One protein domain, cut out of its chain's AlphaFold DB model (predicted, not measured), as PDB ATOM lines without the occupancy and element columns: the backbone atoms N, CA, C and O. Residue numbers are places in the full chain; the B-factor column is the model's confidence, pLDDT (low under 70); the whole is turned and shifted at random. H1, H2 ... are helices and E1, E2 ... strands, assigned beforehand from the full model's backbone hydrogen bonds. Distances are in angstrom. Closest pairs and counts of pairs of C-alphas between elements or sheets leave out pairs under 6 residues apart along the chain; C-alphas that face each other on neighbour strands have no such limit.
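AT A GLANCE: This is residues 628 to 737 of the 737 residues of an uncharacterized protein of Paenibacillus pectinilyticus (UniProt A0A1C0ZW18). A strongly twisted, curled wall of four strands has the helix H1 over one face, while the short H2 meets H1 and the edge strand E1. The loop of residues 691 to 705 reaches toward one end of the longest axis, the turn between E2 and E3 toward the other. The printed part has 110 residues with two named helices and four named strands, in the order H1 E1 E2 E3 E4 H2; the sheet's order is E1 - E2 - E3 - E4, antiparallel. The class is mixed, with under half of the residues in named elements; the whole is compact, radius of gyration of the C-alphas 13.8 A, with spans of 42 by 26 by 24 A.

HOW THE PARTS SIT: E1, residues 654 to 657, E2, residues 669 to 676, E3, residues 682 to 690, and E4, residues 706 to 710, form a meander, each strand the antiparallel neighbour of the one before. Within hydrogen-bond range are N 654 and O 676 at 2.9 A, N 671 and O 688 at 3.0 A, and N 689 and O 707 at 2.8 A. H1, residues 637 to 650, is on the sheet in two layers, helix on one face, at a height over the sheet of 9.6 A. It runs slantwise to the strands, at 36 degrees to E1 on the local plane. H2, residues 727 to 732, touches residues 645 to 649 of H1 alone, about perpendicular at 90 degrees; the closest C-alphas, of Cys 645 and Leu 729, are 6.3 A apart. H2 only grazes the sheet, with its residues 728 to 732. Every O i to N i+4 pair is within hydrogen-bond range in H1, and 1 of 2 in H2.

IN THESE COORDINATES: H1 begins at C-alpha 637 (24.654, 39.187, -46.574) and is 19.8 A long. E2 measures 22.8 A and E3 24.0 A. H2 ends at C-alpha 732 (10.496, 37.832, -35.095).

THE WHOLE: The C-alphas farthest apart, of Thr 679 and Ala 698, are 45.6 A apart. The printed part has no cut; the links E1 to E2, E3 to E4 and E4 to H2 are long. The model's pLDDT is under 70 at residues 664 to 666, 693, 695 to 704, 715 and 735 to 737.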
ATOM      1  N   LEU A 628      28.777  34.439 -36.396       89.88
ATOM      2  CA  LEU A 628      28.524  35.222 -37.602       89.88
ATOM      3  C   LEU A 628      29.808  35.732 -38.280       89.88
ATOM      4  O   LEU A 628      29.728  36.591 -39.152       89.88
ATOM      5  N   THR A 629      30.986  35.229 -37.892       90.25
ATOM      6  CA  THR A 629      32.286  35.747 -38.369       90.25
ATOM      7  C   THR A 629      32.737  35.163 -39.709       90.25
ATOM      8  O   THR A 629      33.643  35.700 -40.339       90.25
ATOM      9  N   ILE A 630      32.108  34.073 -40.157       94.06
ATOM     10  CA  ILE A 630      32.521  33.334 -41.361       94.06
ATOM     11  C   ILE A 630      32.256  34.101 -42.649       94.06
ATOM     12  O   ILE A 630      33.053  34.033 -43.580       94.06
ATOM     13  N   PHE A 631      31.123  34.792 -42.708       93.44
ATOM     14  CA  PHE A 631      30.733  35.578 -43.867       93.44
ATOM     15  C   PHE A 631      30.817  37.048 -43.504       93.44
ATOM     16  O   PHE A 631      30.371  37.454 -42.433       93.44
ATOM     17  N   ASP A 632      31.346  37.855 -44.409       90.38
ATOM     18  CA  ASP A 632      31.273  39.297 -44.250       90.38
ATOM     19  C   ASP A 632      29.820  39.747 -44.466       90.38
ATOM     20  O   ASP A 632      29.199  39.458 -45.493       90.38
ATOM     21  N   ARG A 633      29.241  40.422 -43.470       90.75
ATOM     22  CA  ARG A 633      27.825  40.811 -43.483       90.75
ATOM     23  C   ARG A 633      27.489  41.702 -44.679       90.75
ATOM     24  O   ARG A 633      26.414  41.559 -45.258       90.75
ATOM     25  N   ASP A 634      28.378  42.620 -45.037       86.94
ATOM     26  CA  ASP A 634      28.078  43.690 -45.986       86.94
ATOM     27  C   ASP A 634      28.230  43.221 -47.441       86.94
ATOM     28  O   ASP A 634      27.500  43.681 -48.324       86.94
ATOM     29  N   THR A 635      29.124  42.261 -47.685       88.38
ATOM     30  CA  THR A 635      29.400  41.696 -49.015       88.38
ATOM     31  C   THR A 635      28.727  40.341 -49.263       88.38
ATOM     32  O   THR A 635      28.322  40.060 -50.392       88.38
ATOM     33  N   GLU A 636      28.511  39.526 -48.226       90.94
ATOM     34  CA  GLU A 636      27.940  38.171 -48.311       90.94
ATOM     35  C   GLU A 636      26.628  38.013 -47.519       90.94
ATOM     36  O   GLU A 636      26.286  36.929 -47.032       90.94
ATOM     37  N   PHE A 637      25.832  39.084 -47.443       91.44
ATOM     38  CA  PHE A 637      24.654  39.187 -46.574       91.44
ATOM     39  C   PHE A 637      23.678  37.999 -46.628       91.44
ATOM     40  O   PHE A 637      23.152  37.577 -45.602       91.44
ATOM     41  N   LYS A 638      23.436  37.408 -47.807       91.00
ATOM     42  CA  LYS A 638      22.521  36.257 -47.940       91.00
ATOM     43  C   LYS A 638      23.036  35.001 -47.235       91.00
ATOM     44  O   LYS A 638      22.236  34.267 -46.656       91.00
ATOM     45  N   LYS A 639      24.347  34.747 -47.273       92.00
ATOM     46  CA  LYS A 639      24.959  33.631 -46.539       92.00
ATOM     47  C   LYS A 639      25.003  33.944 -45.047       92.00
ATOM     48  O   LYS A 639      24.621  33.103 -44.243       92.00
ATOM     49  N   TRP A 640      25.346  35.182 -44.703       94.12
ATOM     50  CA  TRP A 640      25.369  35.667 -43.327       94.12
ATOM     51  C   TRP A 640      24.010  35.538 -42.616       94.12
ATOM     52  O   TRP A 640      23.924  34.925 -41.555       94.12
ATOM     53  N   ILE A 641      22.922  36.012 -43.239       93.31
ATOM     54  CA  ILE A 641      21.553  35.869 -42.709       93.31
ATOM     55  C   ILE A 641      21.144  34.400 -42.596       93.31
ATOM     56  O   ILE A 641      20.459  34.022 -41.647       93.31
ATOM     57  N   ASN A 642      21.554  33.551 -43.541       93.25
ATOM     58  CA  ASN A 642      21.280  32.122 -43.452       93.25
ATOM     59  C   ASN A 642      21.973  31.493 -42.229       93.25
ATOM     60  O   ASN A 642      21.334  30.710 -41.529       93.25
ATOM     61  N   THR A 643      23.226  31.862 -41.945       93.94
ATOM     62  CA  THR A 643      23.935  31.441 -40.725       93.94
ATOM     63  C   THR A 643      23.207  31.913 -39.472       93.94
ATOM     64  O   THR A 643      22.966  31.094 -38.590       93.94
ATOM     65  N   LEU A 644      22.770  33.179 -39.417       94.19
ATOM     66  CA  LEU A 644      21.955  33.689 -38.309       94.19
ATOM     67  C   LEU A 644      20.691  32.848 -38.104       94.19
ATOM     68  O   LEU A 644      20.410  32.442 -36.985       94.19
ATOM     69  N   CYS A 645      19.957  32.535 -39.174       93.81
ATOM     70  CA  CYS A 645      18.747  31.725 -39.057       93.81
ATOM     71  C   CYS A 645      19.041  30.320 -38.508       93.81
ATOM     72  O   CYS A 645      18.257  29.811 -37.721       93.81
ATOM     73  N   VAL A 646      20.151  29.688 -38.909       94.12
ATOM     74  CA  VAL A 646      20.556  28.380 -38.356       94.12
ATOM     75  C   VAL A 646      20.929  28.505 -36.878       94.12
ATOM     76  O   VAL A 646      20.516  27.667 -36.086       94.12
ATOM     77  N   LEU A 647      21.651  29.561 -36.493       93.19
ATOM     78  CA  LEU A 647      21.985  29.825 -35.093       93.19
ATOM     79  C   LEU A 647      20.743  30.112 -34.244       93.19
ATOM     80  O   LEU A 647      20.728  29.719 -33.096       93.19
ATOM     81  N   MET A 648      19.699  30.750 -34.778       93.12
ATOM     82  CA  MET A 648      18.424  30.928 -34.064       93.12
ATOM     83  C   MET A 648      17.597  29.635 -33.979       93.12
ATOM     84  O   MET A 648      16.821  29.465 -33.047       93.12
ATOM     85  N   GLU A 649      17.700  28.756 -34.983       92.25
ATOM     86  CA  GLU A 649      17.001  27.460 -35.008       92.25
ATOM     87  C   GLU A 649      17.596  26.477 -33.999       92.25
ATOM     88  O   GLU A 649      16.856  25.791 -33.293       92.25
ATOM     89  N   ASP A 650      18.925  26.381 -33.981       90.38
ATOM     90  CA  ASP A 650      19.638  25.301 -33.308       90.38
ATOM     91  C   ASP A 650      20.340  25.765 -32.010       90.38
ATOM     92  O   ASP A 650      20.674  24.933 -31.170       90.38
ATOM     93  N   GLU A 651      20.548  27.073 -31.821       84.31
ATOM     94  CA  GLU A 651      21.193  27.688 -30.651       84.31
ATOM     95  C   GLU A 651      20.328  28.841 -30.091       84.31
ATOM     96  O   GLU A 651      19.398  29.334 -30.726       84.31
ATOM     97  N   ASN A 652      20.611  29.309 -28.872       82.31
ATOM     98  CA  ASN A 652      19.815  30.364 -28.220       82.31
ATOM     99  C   ASN A 652      20.182  31.781 -28.717       82.31
ATOM    100  O   ASN A 652      20.553  32.642 -27.921       82.31
ATOM    101  N   TYR A 653      20.106  32.029 -30.027       92.62
ATOM    102  CA  TYR A 653      20.257  33.368 -30.612       92.62
ATOM    103  C   TYR A 653      18.902  34.057 -30.729       92.62
ATOM    104  O   TYR A 653      17.915  33.443 -31.130       92.62
ATOM    105  N   THR A 654      18.857  35.353 -30.433       91.75
ATOM    106  CA  THR A 654      17.622  36.144 -30.496       91.75
ATOM    107  C   THR A 654      17.803  37.395 -31.345       91.75
ATOM    108  O   THR A 654      18.906  37.930 -31.478       91.75
ATOM    109  N   VAL A 655      16.705  37.845 -31.953       94.00
ATOM    110  CA  VAL A 655      16.654  39.078 -32.740       94.00
ATOM    111  C   VAL A 655      15.598  39.982 -32.131       94.00
ATOM    112  O   VAL A 655      14.412  39.677 -32.208       94.00
ATOM    113  N   ASP A 656      16.027  41.100 -31.553       93.06
ATOM    114  CA  ASP A 656      15.123  42.129 -31.047       93.06
ATOM    115  C   ASP A 656      14.846  43.164 -32.138       93.06
ATOM    116  O   ASP A 656      15.767  43.718 -32.750       93.06
ATOM    117  N   VAL A 657      13.568  43.429 -32.397       90.44
ATOM    118  CA  VAL A 657      13.134  44.356 -33.443       90.44
ATOM    119  C   VAL A 657      12.750  45.683 -32.811       90.44
ATOM    120  O   VAL A 657      11.699  45.824 -32.189       90.44
ATOM    121  N   GLY A 658      13.591  46.689 -33.036       87.81
ATOM    122  CA  GLY A 658      13.393  48.026 -32.502       87.81
ATOM    123  C   GLY A 658      12.205  48.783 -33.106       87.81
ATOM    124  O   GLY A 658      11.518  48.352 -34.041       87.81
ATOM    125  N   ASN A 659      11.996  49.989 -32.574       86.25
ATOM    126  CA  ASN A 659      10.929  50.885 -33.010       86.25
ATOM    127  C   ASN A 659      11.064  51.284 -34.486       86.25
ATOM    128  O   ASN A 659      12.156  51.472 -35.020       86.25
ATOM    129  N   SER A 660       9.916  51.475 -35.134       83.88
ATOM    130  CA  SER A 660       9.851  51.908 -36.526       83.88
ATOM    131  C   SER A 660       9.976  53.419 -36.656       83.88
ATOM    132  O   SER A 660       9.193  54.152 -36.054       83.88
ATOM    133  N   TYR A 661      10.873  53.879 -37.522       85.31
ATOM    134  CA  TYR A 661      11.009  55.293 -37.863       85.31
ATOM    135  C   TYR A 661      10.972  55.504 -39.378       85.31
ATOM    136  O   TYR A 661      11.249  54.603 -40.166       85.31
ATOM    137  N   GLN A 662      10.529  56.688 -39.795       84.31
ATOM    138  CA  GLN A 662      10.374  57.032 -41.205       84.31
ATOM    139  C   GLN A 662      11.681  57.623 -41.745       84.31
ATOM    140  O   GLN A 662      12.233  58.540 -41.140       84.31
ATOM    141  N   LEU A 663      12.157  57.119 -42.886       81.25
ATOM    142  CA  LEU A 663      13.326  57.676 -43.570       81.25
ATOM    143  C   LEU A 663      12.961  58.954 -44.340       81.25
ATOM    144  O   LEU A 663      11.816  59.140 -44.759       81.25
ATOM    145  N   SER A 664      13.944  59.827 -44.563       67.75
ATOM    146  CA  SER A 664      13.794  61.049 -45.359       67.75
ATOM    147  C   SER A 664      13.567  60.711 -46.843       67.75
ATOM    148  O   SER A 664      14.500  60.519 -47.616       67.75
ATOM    149  N   GLY A 665      12.297  60.597 -47.243       64.94
ATOM    150  CA  GLY A 665      11.869  60.229 -48.597       64.94
ATOM    151  C   GLY A 665      10.523  59.491 -48.614       64.94
ATOM    152  O   GLY A 665       9.894  59.301 -47.574       64.94
ATOM    153  N   ASN A 666      10.059  59.086 -49.804       65.19
ATOM    154  CA  ASN A 666       8.773  58.397 -50.005       65.19
ATOM    155  C   ASN A 666       8.564  57.233 -49.023       65.19
ATOM    156  O   ASN A 666       9.410  56.342 -48.978       65.19
ATOM    157  N   ASN A 667       7.420  57.237 -48.315       76.31
ATOM    158  CA  ASN A 667       6.770  56.146 -47.563       76.31
ATOM    159  C   ASN A 667       7.656  54.927 -47.239       76.31
ATOM    160  O   ASN A 667       7.293  53.806 -47.576       76.31
ATOM    161  N   THR A 668       8.812  55.123 -46.608       81.06
ATOM    162  CA  THR A 668       9.731  54.038 -46.251       81.06
ATOM    163  C   THR A 668       9.965  54.087 -44.760       81.06
ATOM    164  O   THR A 668      10.371  55.116 -44.216       81.06
ATOM    165  N   TYR A 669       9.691  52.966 -44.109       85.19
ATOM    166  CA  TYR A 669       9.899  52.787 -42.685       85.19
ATOM    167  C   TYR A 669      11.073  51.847 -42.464       85.19
ATOM    168  O   TYR A 669      11.130  50.783 -43.078       85.19
ATOM    169  N   GLU A 670      11.982  52.237 -41.581       87.19
ATOM    170  CA  GLU A 670      13.119  51.432 -41.156       87.19
ATOM    171  C   GLU A 670      12.896  50.937 -39.722       87.19
ATOM    172  O   GLU A 670      12.279  51.619 -38.895       87.19
ATOM    173  N   ARG A 671      13.360  49.717 -39.449       89.25
ATOM    174  CA  ARG A 671      13.516  49.143 -38.110       89.25
ATOM    175  C   ARG A 671      14.899  48.535 -38.016       89.25
ATOM    176  O   ARG A 671      15.277  47.781 -38.912       89.25
ATOM    177  N   THR A 672      15.607  48.821 -36.935       91.38
ATOM    178  CA  THR A 672      16.865  48.144 -36.614       91.38
ATOM    179  C   THR A 672      16.556  46.854 -35.866       91.38
ATOM    180  O   THR A 672      15.779  46.854 -34.912       91.38
ATOM    181  N   CYS A 673      17.141  45.759 -36.330       93.31
ATOM    182  CA  CYS A 673      17.077  44.443 -35.721       93.31
ATOM    183  C   CYS A 673      18.423  44.161 -35.060       93.31
ATOM    184  O   CYS A 673      19.428  44.024 -35.759       93.31
ATOM    185  N   ASN A 674      18.433  44.092 -33.733       94.69
ATOM    186  CA  ASN A 674      19.626  43.832 -32.935       94.69
ATOM    187  C   ASN A 674      19.726  42.334 -32.645       94.69
ATOM    188  O   ASN A 674      18.742  41.717 -32.243       94.69
ATOM    189  N   ILE A 675      20.905  41.751 -32.846       94.56
ATOM    190  CA  ILE A 675      21.152  40.322 -32.642       94.56
ATOM    191  C   ILE A 675      21.875  40.122 -31.319       94.56
ATOM    192  O   ILE A 675      22.907  40.756 -31.073       94.56
ATOM    193  N   PHE A 676      21.373  39.184 -30.522       92.94
ATOM    194  CA  PHE A 676      21.968  38.789 -29.254       92.94
ATOM    195  C   PHE A 676      22.263  37.292 -29.230       92.94
ATOM    196  O   PHE A 676      21.488  36.489 -29.761       92.94
ATOM    197  N   ASP A 677      23.381  36.923 -28.611       89.06
ATOM    198  CA  ASP A 677      23.702  35.524 -28.335       89.06
ATOM    199  C   ASP A 677      22.983  34.993 -27.084       89.06
ATOM    200  O   ASP A 677      22.206  35.686 -26.423       89.06
ATOM    201  N   ASN A 678      23.282  33.746 -26.733       82.81
ATOM    202  CA  ASN A 678      22.708  33.052 -25.584       82.81
ATOM    203  C   ASN A 678      23.107  33.640 -24.218       82.81
ATOM    204  O   ASN A 678      22.495  33.287 -23.208       82.81
ATOM    205  N   THR A 679      24.110  34.517 -24.167       86.94
ATOM    206  CA  THR A 679      24.508  35.259 -22.962       86.94
ATOM    207  C   THR A 679      23.821  36.623 -22.865       86.94
ATOM    208  O   THR A 679      23.956  37.309 -21.852       86.94
ATOM    209  N   GLY A 680      23.066  37.012 -23.899       86.62
ATOM    210  CA  GLY A 680      22.473  38.340 -24.037       86.62
ATOM    211  C   GLY A 680      23.467  39.394 -24.528       86.62
ATOM    212  O   GLY A 680      23.167  40.587 -24.458       86.62
ATOM    213  N   ALA A 681      24.647  38.993 -25.012       91.12
ATOM    214  CA  ALA A 681      25.617  39.922 -25.569       91.12
ATOM    215  C   ALA A 681      25.177  40.369 -26.966       91.12
ATOM    216  O   ALA A 681      24.800  39.553 -27.807       91.12
ATOM    217  N   PHE A 682      25.238  41.678 -27.217       93.00
ATOM    218  CA  PHE A 682      24.993  42.231 -28.546       93.00
ATOM    219  C   PHE A 682      26.110  41.809 -29.502       93.00
ATOM    220  O   PHE A 682      27.287  42.043 -29.221       93.00
ATOM    221  N   LEU A 683      25.739  41.230 -30.643       89.81
ATOM    222  CA  LEU A 683      26.694  40.759 -31.647       89.81
ATOM    223  C   LEU A 683      26.739  41.641 -32.891       89.81
ATOM    224  O   LEU A 683      27.816  41.932 -33.412       89.81
ATOM    225  N   ASN A 684      25.574  41.989 -33.432       92.12
ATOM    226  CA  ASN A 684      25.469  42.698 -34.701       92.12
ATOM    227  C   ASN A 684      24.046  43.226 -34.919       92.12
ATOM    228  O   ASN A 684      23.138  42.955 -34.132       92.12
ATOM    229  N   ASP A 685      23.841  43.926 -36.028       93.25
ATOM    230  CA  ASP A 685      22.552  44.451 -36.437       93.25
ATOM    231  C   ASP A 685      22.327  44.382 -37.956       93.25
ATOM    232  O   ASP A 685      23.236  44.245 -38.780       93.25
ATOM    233  N   PHE A 686      21.057  44.454 -38.334       93.81
ATOM    234  CA  PHE A 686      20.615  44.679 -39.705       93.81
ATOM    235  C   PHE A 686      19.315  45.481 -39.676       93.81
ATOM    236  O   PHE A 686      18.732  45.693 -38.614       93.81
ATOM    237  N   VAL A 687      18.841  45.946 -40.831       90.81
ATOM    238  CA  VAL A 687      17.602  46.731 -40.894       90.81
ATOM    239  C   VAL A 687      16.547  46.080 -41.768       90.81
ATOM    240  O   VAL A 687      16.839  45.484 -42.808       90.81
ATOM    241  N   VAL A 688      15.295  46.241 -41.347       89.44
ATOM    242  CA  VAL A 688      14.098  45.892 -42.110       89.44
ATOM    243  C   VAL A 688      13.519  47.175 -42.690       89.44
ATOM    244  O   VAL A 688      13.223  48.122 -41.962       89.44
ATOM    245  N   HIS A 689      13.333  47.201 -44.006       87.19
ATOM    246  CA  HIS A 689      12.678  48.281 -44.737       87.19
ATOM    247  C   HIS A 689      11.276  47.861 -45.137       87.19
ATOM    248  O   HIS A 689      11.106  46.833 -45.788       87.19
ATOM    249  N   TYR A 690      10.284  48.677 -44.793       84.56
ATOM    250  CA  TYR A 690       8.898  48.512 -45.215       84.56
ATOM    251  C   TYR A 690       8.476  49.668 -46.128       84.56
ATOM    252  O   TYR A 690       8.551  50.835 -45.737       84.56
ATOM    253  N   HIS A 691       7.997  49.337 -47.327       81.94
ATOM    254  CA  HIS A 691       7.545  50.274 -48.357       81.94
ATOM    255  C   HIS A 691       6.043  50.094 -48.630       81.94
ATOM    256  O   HIS A 691       5.653  49.352 -49.543       81.94
ATOM    257  N   PRO A 692       5.158  50.733 -47.847       73.75
ATOM    258  CA  PRO A 692       3.724  50.678 -48.088       73.75
ATOM    259  C   PRO A 692       3.384  51.195 -49.492       73.75
ATOM    260  O   PRO A 692       3.581  52.367 -49.804       73.75
ATOM    261  N   GLY A 693       2.865  50.297 -50.335       69.44
ATOM    262  CA  GLY A 693       2.478  50.579 -51.722       69.44
ATOM    263  C   GLY A 693       3.441  50.053 -52.791       69.44
ATOM    264  O   GLY A 693       3.084  50.081 -53.964       69.44
ATOM    265  N   ALA A 694       4.616  49.526 -52.421       71.25
ATOM    266  CA  ALA A 694       5.492  48.848 -53.377       71.25
ATOM    267  C   ALA A 694       4.854  47.530 -53.859       71.25
ATOM    268  O   ALA A 694       4.364  46.732 -53.053       71.25
ATOM    269  N   VAL A 695       4.846  47.311 -55.177       66.50
ATOM    270  CA  VAL A 695       4.329  46.094 -55.815       66.50
ATOM    271  C   VAL A 695       5.369  45.595 -56.810       66.50
ATOM    272  O   VAL A 695       5.929  46.389 -57.567       66.50
ATOM    273  N   VAL A 696       5.612  44.284 -56.815       66.06
ATOM    274  CA  VAL A 696       6.438  43.628 -57.832       66.06
ATOM    275  C   VAL A 696       5.833  43.904 -59.208       66.06
ATOM    276  O   VAL A 696       4.672  43.588 -59.459       66.06
ATOM    277  N   ASN A 697       6.616  44.494 -60.104       69.56
ATOM    278  CA  ASN A 697       6.239  44.682 -61.502       69.56
ATOM    279  C   ASN A 697       7.466  44.473 -62.407       69.56
ATOM    280  O   ASN A 697       8.584  44.319 -61.917       69.56
ATOM    281  N   ALA A 698       7.274  44.469 -63.727       60.84
ATOM    282  CA  ALA A 698       8.358  44.216 -64.682       60.84
ATOM    283  C   ALA A 698       9.520  45.235 -64.598       60.84
ATOM    284  O   ALA A 698      10.639  44.913 -64.982       60.84
ATOM    285  N   GLN A 699       9.268  46.445 -64.083       55.25
ATOM    286  CA  GLN A 699      10.264  47.511 -63.890       55.25
ATOM    287  C   GLN A 699      10.953  47.431 -62.512       55.25
ATOM    288  O   GLN A 699      12.082  47.887 -62.351       55.25
ATOM    289  N   HIS A 700      10.300  46.811 -61.527       58.19
ATOM    290  CA  HIS A 700      10.771  46.603 -60.159       58.19
ATOM    291  C   HIS A 700      10.539  45.140 -59.734       58.19
ATOM    292  O   HIS A 700       9.677  44.859 -58.892       58.19
ATOM    293  N   PRO A 701      11.307  44.186 -60.299       54.28
ATOM    294  CA  PRO A 701      11.102  42.750 -60.081       54.28
ATOM    295  C   PRO A 701      11.340  42.307 -58.627       54.28
ATOM    296  O   PRO A 701      10.829  41.277 -58.207       54.28
ATOM    297  N   TYR A 702      12.053  43.113 -57.834       54.66
ATOM    298  CA  TYR A 702      12.304  42.884 -56.404       54.66
ATOM    299  C   TYR A 702      11.428  43.753 -55.491       54.66
ATOM    300  O   TYR A 702      11.795  44.005 -54.341       54.66
ATOM    301  N   GLY A 703      10.297  44.261 -55.999       59.50
ATOM    302  CA  GLY A 703       9.342  45.111 -55.281       59.50
ATOM    303  C   GLY A 703       8.623  44.392 -54.136       59.50
ATOM    304  O   GLY A 703       7.408  44.229 -54.163       59.50
ATOM    305  N   SER A 704       9.364  43.946 -53.128       60.97
ATOM    306  CA  SER A 704       8.807  43.426 -51.887       60.97
ATOM    307  C   SER A 704       8.310  44.593 -51.029       60.97
ATOM    308  O   SER A 704       8.987  45.610 -50.867       60.97
ATOM    309  N   LYS A 705       7.107  44.449 -50.457       75.44
ATOM    310  CA  LYS A 705       6.579  45.412 -49.474       75.44
ATOM    311  C   LYS A 705       7.502  45.535 -48.259       75.44
ATOM    312  O   LYS A 705       7.493  46.578 -47.616       75.44
ATOM    313  N   ALA A 706       8.283  44.490 -47.964       81.38
ATOM    314  CA  ALA A 706       9.309  44.467 -46.932       81.38
ATOM    315  C   ALA A 706      10.571  43.723 -47.400       81.38
ATOM    316  O   ALA A 706      10.464  42.603 -47.907       81.38
ATOM    317  N   HIS A 707      11.750  44.290 -47.150       86.06
ATOM    318  CA  HIS A 707      13.035  43.615 -47.349       86.06
ATOM    319  C   HIS A 707      13.990  43.879 -46.187       86.06
ATOM    320  O   HIS A 707      13.820  44.846 -45.449       86.06
ATOM    321  N   ILE A 708      15.006  43.031 -46.044       89.81
ATOM    322  CA  ILE A 708      16.110  43.233 -45.106       89.81
ATOM    323  C   ILE A 708      17.406  43.559 -45.842       89.81
ATOM    324  O   ILE A 708      17.608  43.130 -46.985       89.81
ATOM    325  N   LYS A 709      18.282  44.315 -45.178       89.88
ATOM    326  CA  LYS A 709      19.630  44.652 -45.654       89.88
ATOM    327  C   LYS A 709      20.594  44.882 -44.466       89.88
ATOM    328  O   LYS A 709      20.113  45.177 -43.370       89.88
ATOM    329  N   PRO A 710      21.922  44.788 -44.666       91.38
ATOM    330  CA  PRO A 710      22.937  45.188 -43.685       91.38
ATOM    331  C   PRO A 710      22.754  46.627 -43.180       91.38
ATOM    332  O   PRO A 710      22.219  47.475 -43.904       91.38
ATOM    333  N   HIS A 711      23.239  46.911 -41.965       86.75
ATOM    334  CA  HIS A 711      23.191  48.240 -41.350       86.75
ATOM    335  C   HIS A 711      24.587  48.738 -40.909       86.75
ATOM    336  O   HIS A 711      25.228  48.091 -40.088       86.75
ATOM    337  N   PRO A 712      25.088  49.884 -41.411       81.56
ATOM    338  CA  PRO A 712      24.482  50.743 -42.425       81.56
ATOM    339  C   PRO A 712      24.546  50.108 -43.824       81.56
ATOM    340  O   PRO A 712      25.526  49.470 -44.192       81.56
ATOM    341  N   GLY A 713      23.506  50.317 -44.635       72.94
ATOM    342  CA  GLY A 713      23.430  49.807 -46.008       72.94
ATOM    343  C   GLY A 713      23.050  50.906 -46.998       72.94
ATOM    344  O   GLY A 713      22.169  51.722 -46.716       72.94
ATOM    345  N   ASN A 714      23.670  50.915 -48.178       73.00
ATOM    346  CA  ASN A 714      23.463  51.910 -49.232       73.00
ATOM    347  C   ASN A 714      22.567  51.372 -50.371       73.00
ATOM    348  O   ASN A 714      21.944  50.314 -50.264       73.00
ATOM    349  N   ALA A 715      22.450  52.128 -51.468       67.88
ATOM    350  CA  ALA A 715      21.580  51.763 -52.585       67.88
ATOM    351  C   ALA A 715      22.005  50.468 -53.302       67.88
ATOM    352  O   ALA A 715      21.128  49.778 -53.828       67.88
ATOM    353  N   THR A 716      23.302  50.141 -53.299       71.88
ATOM    354  CA  THR A 716      23.890  48.971 -53.970       71.88
ATOM    355  C   THR A 716      23.988  47.742 -53.067       71.88
ATOM    356  O   THR A 716      24.362  46.674 -53.540       71.88
ATOM    357  N   THR A 717      23.666  47.869 -51.779       79.00
ATOM    358  CA  THR A 717      23.699  46.747 -50.840       79.00
ATOM    359  C   THR A 717      22.646  45.694 -51.198       79.00
ATOM    360  O   THR A 717      21.517  46.029 -51.569       79.00
ATOM    361  N   ILE A 718      23.018  44.416 -51.074       80.62
ATOM    362  CA  ILE A 718      22.139  43.270 -51.337       80.62
ATOM    363  C   ILE A 718      20.903  43.344 -50.430       80.62
ATOM    364  O   ILE A 718      21.011  43.546 -49.221       80.62
ATOM    365  N   ARG A 719      19.722  43.157 -51.029       84.81
ATOM    366  CA  ARG A 719      18.420  43.171 -50.351       84.81
ATOM    367  C   ARG A 719      17.802  41.787 -50.430       84.81
ATOM    368  O   ARG A 719      17.799  41.186 -51.502       84.81
ATOM    369  N   ILE A 720      17.261  41.305 -49.319       88.31
ATOM    370  CA  ILE A 720      16.573  40.012 -49.255       88.31
ATOM    371  C   ILE A 720      15.112  40.290 -48.929       88.31
ATOM    372  O   ILE A 720      14.818  40.925 -47.915       88.31
ATOM    373  N   GLY A 721      14.190  39.860 -49.790       85.25
ATOM    374  CA  GLY A 721      12.762  40.018 -49.518       85.25
ATOM    375  C   GLY A 721      12.368  39.275 -48.240       85.25
ATOM    376  O   GLY A 721      12.860  38.176 -47.990       85.25
ATOM    377  N   ARG A 722      11.455  39.836 -47.435       80.38
ATOM    378  CA  ARG A 722      10.989  39.180 -46.196       80.38
ATOM    379  C   ARG A 722      10.469  37.761 -46.456       80.38
ATOM    380  O   ARG A 722      10.680  36.867 -45.645       80.38
ATOM    381  N   ASP A 723       9.828  37.546 -47.600       79.75
ATOM    382  CA  ASP A 723       9.249  36.253 -47.969       79.75
ATOM    383  C   ASP A 723      10.308  35.187 -48.311       79.75
ATOM    384  O   ASP A 723      10.011  33.996 -48.230       79.75
ATOM    385  N   GLU A 724      11.555  35.583 -48.593       83.69
ATOM    386  CA  GLU A 724      12.691  34.668 -48.804       83.69
ATOM    387  C   GLU A 724      13.348  34.199 -47.495       83.69
ATOM    388  O   GLU A 724      14.177  33.289 -47.518       83.69
ATOM    389  N   LEU A 725      13.018  34.815 -46.356       84.50
ATOM    390  CA  LEU A 725      13.620  34.473 -45.067       84.50
ATOM    391  C   LEU A 725      13.098  33.135 -44.532       84.50
ATOM    392  O   LEU A 725      12.018  32.673 -44.902       84.50
ATOM    393  N   LYS A 726      13.851  32.506 -43.630       87.25
ATOM    394  CA  LYS A 726      13.358  31.336 -42.899       87.25
ATOM    395  C   LYS A 726      12.307  31.737 -41.862       87.25
ATOM    396  O   LYS A 726      12.318  32.866 -41.368       87.25
ATOM    397  N   ASP A 727      11.426  30.803 -41.513       87.88
ATOM    398  CA  ASP A 727      10.282  31.064 -40.631       87.88
ATOM    399  C   ASP A 727      10.691  31.533 -39.229       87.88
ATOM    400  O   ASP A 727      10.031  32.415 -38.675       87.88
ATOM    401  N   VAL A 728      11.824  31.038 -38.709       90.44
ATOM    402  CA  VAL A 728      12.393  31.473 -37.422       90.44
ATOM    403  C   VAL A 728      12.593  32.993 -37.381       90.44
ATOM    404  O   VAL A 728      12.133  33.658 -36.464       90.44
ATOM    405  N   LEU A 729      13.166  33.578 -38.437       89.94
ATOM    406  CA  LEU A 729      13.441  35.011 -38.510       89.94
ATOM    407  C   LEU A 729      12.210  35.808 -38.969       89.94
ATOM    408  O   LEU A 729      12.001  36.946 -38.553       89.94
ATOM    409  N   LYS A 730      11.357  35.221 -39.820       87.88
ATOM    410  CA  LYS A 730      10.092  35.846 -40.247       87.88
ATOM    411  C   LYS A 730       9.127  36.079 -39.091       87.88
ATOM    412  O   LYS A 730       8.333  37.016 -39.183       87.88
ATOM    413  N   THR A 731       9.145  35.209 -38.085       86.00
ATOM    414  CA  THR A 731       8.265  35.300 -36.913       86.00
ATOM    415  C   THR A 731       8.661  36.480 -36.034       86.00
ATOM    416  O   THR A 731       7.791  37.254 -35.645       86.00
ATOM    417  N   GLU A 732       9.966  36.687 -35.843       85.94
ATOM    418  CA  GLU A 732      10.496  37.832 -35.095       85.94
ATOM    419  C   GLU A 732      10.289  39.164 -35.832       85.94
ATOM    420  O   GLU A 732      10.093  40.199 -35.203       85.94
ATOM    421  N   ILE A 733      10.277  39.163 -37.173       82.62
ATOM    422  CA  ILE A 733      10.078  40.375 -37.986       82.62
ATOM    423  C   ILE A 733       8.583  40.578 -38.309       82.62
ATOM    424  O   ILE A 733       8.045  39.908 -39.211       82.62
ATOM    425  N   PRO A 734       7.898  41.565 -37.692       70.62
ATOM    426  CA  PRO A 734       6.466  41.768 -37.884       70.62
ATOM    427  C   PRO A 734       6.119  42.046 -39.349       70.62
ATOM    428  O   PRO A 734       6.839  42.741 -40.065       70.62
ATOM    429  N   SER A 735       4.978  41.524 -39.806       65.62
ATOM    430  CA  SER A 735       4.526  41.683 -41.198       65.62
ATOM    431  C   SER A 735       3.994  43.086 -41.524       65.62
ATOM    432  O   SER A 735       3.802  43.412 -42.699       65.62
ATOM    433  N   LYS A 736       3.734  43.914 -40.503       64.50
ATOM    434  CA  LYS A 736       3.197  45.276 -40.610       64.50
ATOM    435  C   LYS A 736       3.768  46.178 -39.513       64.50
ATOM    436  O   LYS A 736       4.358  45.692 -38.547       64.50
ATOM    437  N   LYS A 737       3.603  47.488 -39.725       54.59
ATOM    438  CA  LYS A 737       3.994  48.532 -38.777       54.59
ATOM    439  C   LYS A 737       3.313  48.335 -37.425       54.59
ATOM    440  O   LYS A 737       2.100  48.045 -37.442       54.59
TER     441      LYS A 737